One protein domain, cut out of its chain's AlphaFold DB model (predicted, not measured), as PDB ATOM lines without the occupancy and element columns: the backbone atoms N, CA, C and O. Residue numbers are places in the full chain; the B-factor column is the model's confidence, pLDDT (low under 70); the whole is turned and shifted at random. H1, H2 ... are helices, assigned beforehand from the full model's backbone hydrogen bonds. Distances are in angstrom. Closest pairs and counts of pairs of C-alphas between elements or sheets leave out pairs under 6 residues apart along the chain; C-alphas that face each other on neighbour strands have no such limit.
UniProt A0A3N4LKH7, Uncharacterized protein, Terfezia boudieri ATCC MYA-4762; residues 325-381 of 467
ATOM      1  N   ASP A 325     146.149 114.681 103.092       88.75
ATOM      2  CA  ASP A 325     145.360 114.044 102.026       88.75
ATOM      3  C   ASP A 325     144.204 114.899 101.491       88.75
ATOM      4  O   ASP A 325     143.807 114.736 100.337       88.75
ATOM      5  N   TRP A 326     143.665 115.815 102.300       90.88
ATOM      6  CA  TRP A 326     142.643 116.762 101.847       90.88
ATOM      7  C   TRP A 326     143.224 117.752 100.825       90.88
ATOM      8  O   TRP A 326     142.661 117.923  99.744       90.88
ATOM      9  N   LEU A 327     144.414 118.293 101.099       92.69
ATOM     10  CA  LEU A 327     145.091 119.253 100.228       92.69
ATOM     11  C   LEU A 327     145.577 118.574  98.943       92.69
ATOM     12  O   LEU A 327     145.447 119.135  97.857       92.69
ATOM     13  N   LYS A 328     146.022 117.310  99.027       94.06
ATOM     14  CA  LYS A 328     146.366 116.500  97.844       94.06
ATOM     15  C   LYS A 328     145.222 116.380  96.844       94.06
ATOM     16  O   LYS A 328     145.497 116.196  95.660       94.06
ATOM     17  N   LYS A 329     143.968 116.374  97.305       93.00
ATOM     18  CA  LYS A 329     142.783 116.222  96.445       93.00
ATOM     19  C   LYS A 329     142.361 117.541  95.803       93.00
ATOM     20  O   LYS A 329     141.806 117.504  94.710       93.00
ATOM     21  N   GLN A 330     142.613 118.662  96.475       92.50
ATOM     22  CA  GLN A 330     142.206 119.991  96.021       92.50
ATOM     23  C   GLN A 330     143.235 120.625  95.080       92.50
ATOM     24  O   GLN A 330     142.859 121.144  94.033       92.50
ATOM     25  N   VAL A 331     144.524 120.516  95.411       92.38
ATOM     26  CA  VAL A 331     145.595 121.167  94.651       92.38
ATOM     27  C   VAL A 331     145.845 120.426  93.345       92.38
ATOM     28  O   VAL A 331     146.163 119.229  93.329       92.38
ATOM     29  N   LYS A 332     145.728 121.153  92.233       92.19
ATOM     30  CA  LYS A 332     146.096 120.648  90.911       92.19
ATOM     31  C   LYS A 332     147.593 120.838  90.694       92.19
ATOM     32  O   LYS A 332     148.214 121.753  91.219       92.19
ATOM     33  N   VAL A 333     148.191 119.946  89.913       88.94
ATOM     34  CA  VAL A 333     149.581 120.116  89.481       88.94
ATOM     35  C   VAL A 333     149.580 121.098  88.314       88.94
ATOM     36  O   VAL A 333     148.968 120.818  87.282       88.94
ATOM     37  N   HIS A 334     150.234 122.242  88.495       90.44
ATOM     38  CA  HIS A 334     150.350 123.289  87.478       90.44
ATOM     39  C   HIS A 334     151.695 123.198  86.754       90.44
ATOM     40  O   HIS A 334     152.639 122.584  87.246       90.44
ATOM     41  N   ALA A 335     151.780 123.798  85.563       88.19
ATOM     42  CA  ALA A 335     153.019 123.842  84.784       88.19
ATOM     43  C   ALA A 335     154.020 124.881  85.318       88.19
ATOM     44  O   ALA A 335     155.220 124.743  85.100       88.19
ATOM     45  N   SER A 336     153.547 125.917  86.013       93.00
ATOM     46  CA  SER A 336     154.394 126.914  86.666       93.00
ATOM     47  C   SER A 336     154.381 126.706  88.182       93.00
ATOM     48  O   SER A 336     153.374 126.285  88.758       93.00
ATOM     49  N   GLU A 337     155.509 127.005  88.825       90.25
ATOM     50  CA  GLU A 337     155.629 126.962  90.286       90.25
ATOM     51  C   GLU A 337     154.708 127.990  90.953       90.25
ATOM     52  O   GLU A 337     154.057 127.712  91.958       90.25
ATOM     53  N   GLU A 338     154.615 129.177  90.356       92.62
ATOM     54  CA  GLU A 338     153.829 130.281  90.894       92.62
ATOM     55  C   GLU A 338     152.329 129.952  90.922       92.62
ATOM     56  O   GLU A 338     151.661 130.213  91.923       92.62
ATOM     57  N   ASP A 339     151.797 129.338  89.861       92.94
ATOM     58  CA  ASP A 339     150.382 128.958  89.803       92.94
ATOM     59  C   ASP A 339     150.064 127.817  90.770       92.94
ATOM     60  O   ASP A 339     149.007 127.817  91.403       92.94
ATOM     61  N   PHE A 340     151.003 126.885  90.955       92.69
ATOM     62  CA  PHE A 340     150.868 125.847  91.967       92.69
ATOM     63  C   PHE A 340     150.782 126.422  93.374       92.69
ATOM     64  O   PHE A 340     149.847 126.098  94.106       92.69
ATOM     65  N   TRP A 341     151.703 127.307  93.755       92.56
ATOM     66  CA  TRP A 341     151.659 127.901  95.089       92.56
ATOM     67  C   TRP A 341     150.447 128.813  95.281       92.56
ATOM     68  O   TRP A 341     149.880 128.828  96.373       92.56
ATOM     69  N   LYS A 342     149.979 129.508  94.236       94.12
ATOM     70  CA  LYS A 342     148.705 130.245  94.281       94.12
ATOM     71  C   LYS A 342     147.524 129.320  94.588       94.12
ATOM     72  O   LYS A 342     146.701 129.671  95.431       94.12
ATOM     73  N   ASP A 343     147.460 128.148  93.960       94.25
ATOM     74  CA  ASP A 343     146.400 127.153  94.179       94.25
ATOM     75  C   ASP A 343     146.473 126.523  95.583       94.25
ATOM     76  O   ASP A 343     145.457 126.393  96.269       94.25
ATOM     77  N   VAL A 344     147.687 126.218  96.062       92.56
ATOM     78  CA  VAL A 344     147.926 125.756  97.442       92.56
ATOM     79  C   VAL A 344     147.448 126.800  98.450       92.56
ATOM     80  O   VAL A 344     146.686 126.470  99.356       92.56
ATOM     81  N   VAL A 345     147.854 128.063  98.292       94.56
ATOM     82  CA  VAL A 345     147.470 129.158  99.196       94.56
ATOM     83  C   VAL A 345     145.962 129.394  99.161       94.56
ATOM     84  O   VAL A 345     145.350 129.559 100.215       94.56
ATOM     85  N   ALA A 346     145.344 129.377  97.979       94.50
ATOM     86  CA  ALA A 346     143.897 129.503  97.845       94.50
ATOM     87  C   ALA A 346     143.161 128.358  98.559       94.50
ATOM     88  O   ALA A 346     142.231 128.616  99.326       94.50
ATOM     89  N   SER A 347     143.614 127.115  98.377       95.25
ATOM     90  CA  SER A 347     143.022 125.926  99.006       95.25
ATOM     91  C   SER A 347     143.167 125.952 100.530       95.25
ATOM     92  O   SER A 347     142.195 125.736 101.249       95.25
ATOM     93  N   VAL A 348     144.357 126.286 101.042       92.62
ATOM     94  CA  VAL A 348     144.617 126.381 102.487       92.62
ATOM     95  C   VAL A 348     143.819 127.508 103.130       92.62
ATOM     96  O   VAL A 348     143.234 127.298 104.189       92.62
ATOM     97  N   ASN A 349     143.757 128.683 102.504       92.38
ATOM     98  CA  ASN A 349     142.978 129.796 103.041       92.38
ATOM     99  C   ASN A 349     141.480 129.479 103.062       92.38
ATOM    100  O   ASN A 349     140.817 129.815 104.037       92.38
ATOM    101  N   THR A 350     140.967 128.819 102.021       92.88
ATOM    102  CA  THR A 350     139.557 128.401 101.964       92.88
ATOM    103  C   THR A 350     139.255 127.394 103.073       92.88
ATOM    104  O   THR A 350     138.399 127.660 103.905       92.88
ATOM    105  N   GLU A 351     140.047 126.323 103.190       91.50
ATOM    106  CA  GLU A 351     139.887 125.320 104.253       91.50
ATOM    107  C   GLU A 351     140.025 125.933 105.658       91.50
ATOM    108  O   GLU A 351     139.291 125.571 106.576       91.50
ATOM    109  N   MET A 352     140.967 126.860 105.867       86.56
ATOM    110  CA  MET A 352     141.114 127.535 107.160       86.56
ATOM    111  C   MET A 352     139.889 128.380 107.507       86.56
ATOM    112  O   MET A 352     139.491 128.381 108.670       86.56
ATOM    113  N   MET A 353     139.304 129.087 106.538       88.44
ATOM    114  CA  MET A 353     138.091 129.874 106.764       88.44
ATOM    115  C   MET A 353     136.888 128.968 107.030       88.44
ATOM    116  O   MET A 353     136.212 129.166 108.037       88.44
ATOM    117  N   ASP A 354     136.712 127.913 106.232       87.12
ATOM    118  CA  ASP A 354     135.647 126.924 106.426       87.12
ATOM    119  C   ASP A 354     135.733 126.293 107.828       87.12
ATOM    120  O   ASP A 354     134.744 126.201 108.554       87.12
ATOM    121  N   ARG A 355     136.946 125.951 108.285       85.25
ATOM    122  CA  ARG A 355     137.166 125.411 109.635       85.25
ATOM    123  C   ARG A 355     136.894 126.408 110.751       85.25
ATOM    124  O   ARG A 355     136.494 125.989 111.833       85.25
ATOM    125  N   ILE A 356     137.194 127.691 110.559       85.31
ATOM    126  CA  ILE A 356     136.963 128.713 111.592       85.31
ATOM    127  C   ILE A 356     135.463 128.850 111.868       85.31
ATOM    128  O   ILE A 356     135.081 128.976 113.036       85.31
ATOM    129  N   ASP A 357     134.643 128.768 110.824       85.31
ATOM    130  CA  ASP A 357     133.187 128.833 110.936       85.31
ATOM    131  C   ASP A 357     132.589 127.519 111.466       85.31
ATOM    132  O   ASP A 357     131.574 127.520 112.172       85.31
ATOM    133  N   GLU A 358     133.254 126.390 111.221       88.94
ATOM    134  CA  GLU A 358     132.885 125.113 111.815       88.94
ATOM    135  C   GLU A 358     133.240 125.042 113.309       88.94
ATOM    136  O   GLU A 358     134.394 125.091 113.750       88.94
ATOM    137  N   THR A 359     132.210 124.847 114.132       91.06
ATOM    138  CA  THR A 359     132.391 124.487 115.539       91.06
ATOM    139  C   THR A 359     132.396 122.973 115.686       91.06
ATOM    140  O   THR A 359     131.492 122.269 115.234       91.06
ATOM    141  N   CYS A 360     133.419 122.446 116.358       90.94
ATOM    142  CA  CYS A 360     133.508 121.022 116.648       90.94
ATOM    143  C   CYS A 360     132.272 120.569 117.435       90.94
ATOM    144  O   CYS A 360     132.102 120.968 118.587       90.94
ATOM    145  N   SER A 361     131.461 119.659 116.900       91.38
ATOM    146  CA  SER A 361     130.253 119.183 117.595       91.38
ATOM    147  C   SER A 361     130.531 118.494 118.942       91.38
ATOM    148  O   SER A 361     129.657 118.449 119.803       91.38
ATOM    149  N   LEU A 362     131.753 117.991 119.167       93.50
ATOM    150  CA  LEU A 362     132.143 117.331 120.421       93.50
ATOM    151  C   LEU A 362     132.617 118.286 121.521       93.50
ATOM    152  O   LEU A 362     132.430 117.992 122.701       93.50
ATOM    153  N   CYS A 363     133.304 119.375 121.166       93.19
ATOM    154  CA  CYS A 363     133.927 120.275 122.147       93.19
ATOM    155  C   CYS A 363     133.541 121.746 121.993       93.19
ATOM    156  O   CYS A 363     134.026 122.569 122.767       93.19
ATOM    157  N   GLN A 364     132.704 122.064 121.002       91.75
ATOM    158  CA  GLN A 364     132.213 123.400 120.653       91.75
ATOM    159  C   GLN A 364     133.317 124.430 120.360       91.75
ATOM    160  O   GLN A 364     133.063 125.629 120.336       91.75
ATOM    161  N   ARG A 365     134.558 123.986 120.125       88.94
ATOM    162  CA  ARG A 365     135.660 124.863 119.714       88.94
ATOM    163  C   ARG A 365     135.581 125.115 118.213       88.94
ATOM    164  O   ARG A 365     135.473 124.153 117.456       88.94
ATOM    165  N   SER A 366     135.669 126.377 117.810       85.56
ATOM    166  CA  SER A 366     135.871 126.766 116.413       85.56
ATOM    167  C   SER A 366     137.245 126.314 115.914       85.56
ATOM    168  O   SER A 366     138.199 126.226 116.699       85.56
ATOM    169  N   GLY A 367     137.355 125.994 114.624       84.56
ATOM    170  CA  GLY A 367     138.624 125.581 114.016       84.56
ATOM    171  C   GLY A 367     139.068 124.157 114.351       84.56
ATOM    172  O   GLY A 367     140.221 123.820 114.094       84.56
ATOM    173  N   TYR A 368     138.208 123.337 114.966       85.75
ATOM    174  CA  TYR A 368     138.524 121.954 115.336       85.75
ATOM    175  C   TYR A 368     137.595 120.973 114.630       85.75
ATOM    176  O   TYR A 368     136.379 121.002 114.812       85.75
ATOM    177  N   THR A 369     138.182 120.012 113.924       86.06
ATOM    178  CA  THR A 369     137.421 118.875 113.401       86.06
ATOM    179  C   THR A 369     137.088 117.880 114.521       86.06
ATOM    180  O   THR A 369     137.769 117.786 115.553       86.06
ATOM    181  N   VAL A 370     136.016 117.107 114.340       86.62
ATOM    182  CA  VAL A 370     135.621 116.025 115.262       86.62
ATOM    183  C   VAL A 370     136.753 114.999 115.419       86.62
ATOM    184  O   VAL A 370     137.034 114.549 116.532       86.62
ATOM    185  N   GLU A 371     137.446 114.672 114.330       87.12
ATOM    186  CA  GLU A 371     138.595 113.764 114.281       87.12
ATOM    187  C   GLU A 371     139.787 114.272 115.101       87.12
ATOM    188  O   GLU A 371     140.344 113.507 115.896       87.12
ATOM    189  N   GLU A 372     140.152 115.551 114.968       88.38
ATOM    190  CA  GLU A 372     141.203 116.178 115.783       88.38
ATOM    191  C   GLU A 372     140.825 116.157 117.267       88.38
ATOM    192  O   GLU A 372     141.645 115.801 118.115       88.38
ATOM    193  N   CYS A 373     139.559 116.432 117.594       90.25
ATOM    194  CA  CYS A 373     139.073 116.366 118.970       90.25
ATOM    195  C   CYS A 373     139.128 114.937 119.547       90.25
ATOM    196  O   CYS A 373     139.543 114.733 120.693       90.25
ATOM    197  N   ARG A 374     138.765 113.918 118.754       90.50
ATOM    198  CA  ARG A 374     138.896 112.499 119.135       90.50
ATOM    199  C   ARG A 374     140.355 112.103 119.347       90.50
ATOM    200  O   ARG A 374     140.642 111.319 120.252       90.50
ATOM    201  N   LYS A 375     141.267 112.616 118.520       90.69
ATOM    202  CA  LYS A 375     142.706 112.363 118.641       90.69
ATOM    203  C   LYS A 375     143.275 112.981 119.919       90.69
ATOM    204  O   LYS A 375     143.836 112.238 120.717       90.69
ATOM    205  N   ASP A 376     142.998 114.259 120.186       87.25
ATOM    206  CA  ASP A 376     143.429 114.943 121.416       87.25
ATOM    207  C   ASP A 376     142.916 114.221 122.683       87.25
ATOM    208  O   ASP A 376     143.634 114.126 123.681       87.25
ATOM    209  N   ARG A 377     141.700 113.647 122.651       87.88
ATOM    210  CA  ARG A 377     141.179 112.822 123.759       87.88
ATOM    211  C   ARG A 377     141.923 111.496 123.926       87.88
ATOM    212  O   ARG A 377     142.195 111.113 125.058       87.88
ATOM    213  N   ARG A 378     142.252 110.799 122.832       89.06
ATOM    214  CA  ARG A 378     143.006 109.532 122.891       89.06
ATOM    215  C   ARG A 378     144.432 109.738 123.390       89.06
ATOM    216  O   ARG A 378     144.902 108.947 124.204       89.06
ATOM    217  N   ASP A 379     145.084 110.799 122.929       82.69
ATOM    218  CA  ASP A 379     146.475 111.083 123.276       82.69
ATOM    219  C   ASP A 379     146.577 111.598 124.724       82.69
ATOM    220  O   ASP A 379     147.394 111.107 125.499       82.69
ATOM    221  N   GLY A 380     145.656 112.468 125.162       76.75
ATOM    222  CA  GLY A 380     145.610 112.946 126.551       76.75
ATOM    223  C   GLY A 380     145.241 111.876 127.593       76.75
ATOM    224  O   GLY A 380     145.575 112.008 128.775       76.75
ATOM    225  N   GLN A 381     144.571 110.795 127.184       70.38
ATOM    226  CA  GLN A 381     144.199 109.709 128.095       70.38
ATOM    227  C   GLN A 381     145.368 108.756 128.396       70.38
ATOM    228  O   GLN A 381     145.346 108.086 129.426       70.38
TER     229      GLN A 381
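Overview. This is residues 325 to 381 of the 467 residues of an uncharacterized protein of Terfezia boudieri ATCC MYA-4762 (UniProt A0A3N4LKH7). One long helix, H2, makes most of the length, with the short helix H1 packed across its middle by residues 344 to 348 and the link of residues 331 to 336 folding back from H1 to the first end of H2. At the other end of H2 a loop of residues 358 to 369 makes the corner of an open L, whose second arm is H3; its residues 375 to 381 stick out. The printed part has 57 residues with three named helices, in the order H1, H2, H3, and no named strand, and its class is all helix. It is loose, with a radius of gyration of the C-alphas of 14.8 A, and the C-alphas span 46 by 22 by 14 A.

Along the chain. The printed part begins with H1, residues 325 to 330, 9.0 A from first to last C-alpha; C-alpha 325 is at (145.360, 114.044, 102.026). After residues 331 to 336 comes H2, residues 337 to 357, the longest helix with 21 residues and 30.6 A from first to last C-alpha; C-alpha 337 is at (155.629, 126.962, 90.286) and C-alpha 357 is at (133.187, 128.833, 110.936). Residues 358 to 369 hold no named element. H3, residues 370 to 381, measures 16.7 A and ends with C-alpha 381 at (144.199, 109.709, 128.095).

Arrangement. H1 and H2 touch, with 4 pairs of C-alphas within 8 A. The closest C-alphas of the two are those of Gln 330 and Ser 347, 6.7 A apart. H2 touches H1 with residues 344 to 348 alone. The two helices run opposite ways at a steep tilt of 66 degrees, and their centres are 10.8 A apart. H3 touches no helix: H1 and H3 are apart, and H2 and H3 are apart too, though they follow each other in the chain. In H1, H2 and H3 every backbone O i to N i+4 pair is within hydrogen-bond range.

Size, cuts and confidence. The two C-alphas farthest apart are those of Ala 335 and Gln 381, at 46.4 A, while the first and last printed C-alphas, of Asp 325 and Gln 381, are 26.5 A apart. The link from H1 to H2, 6 residues, is short; the link from H2 to H3, 12 residues, is long. Residues 375 to 381, which belong to H3, stand free. The printed part has no cut. The mean pLDDT of the printed part is 89.6, and no printed residue is under 70; H3 has a mean of 86, against 92 for H1 and 91 for H2.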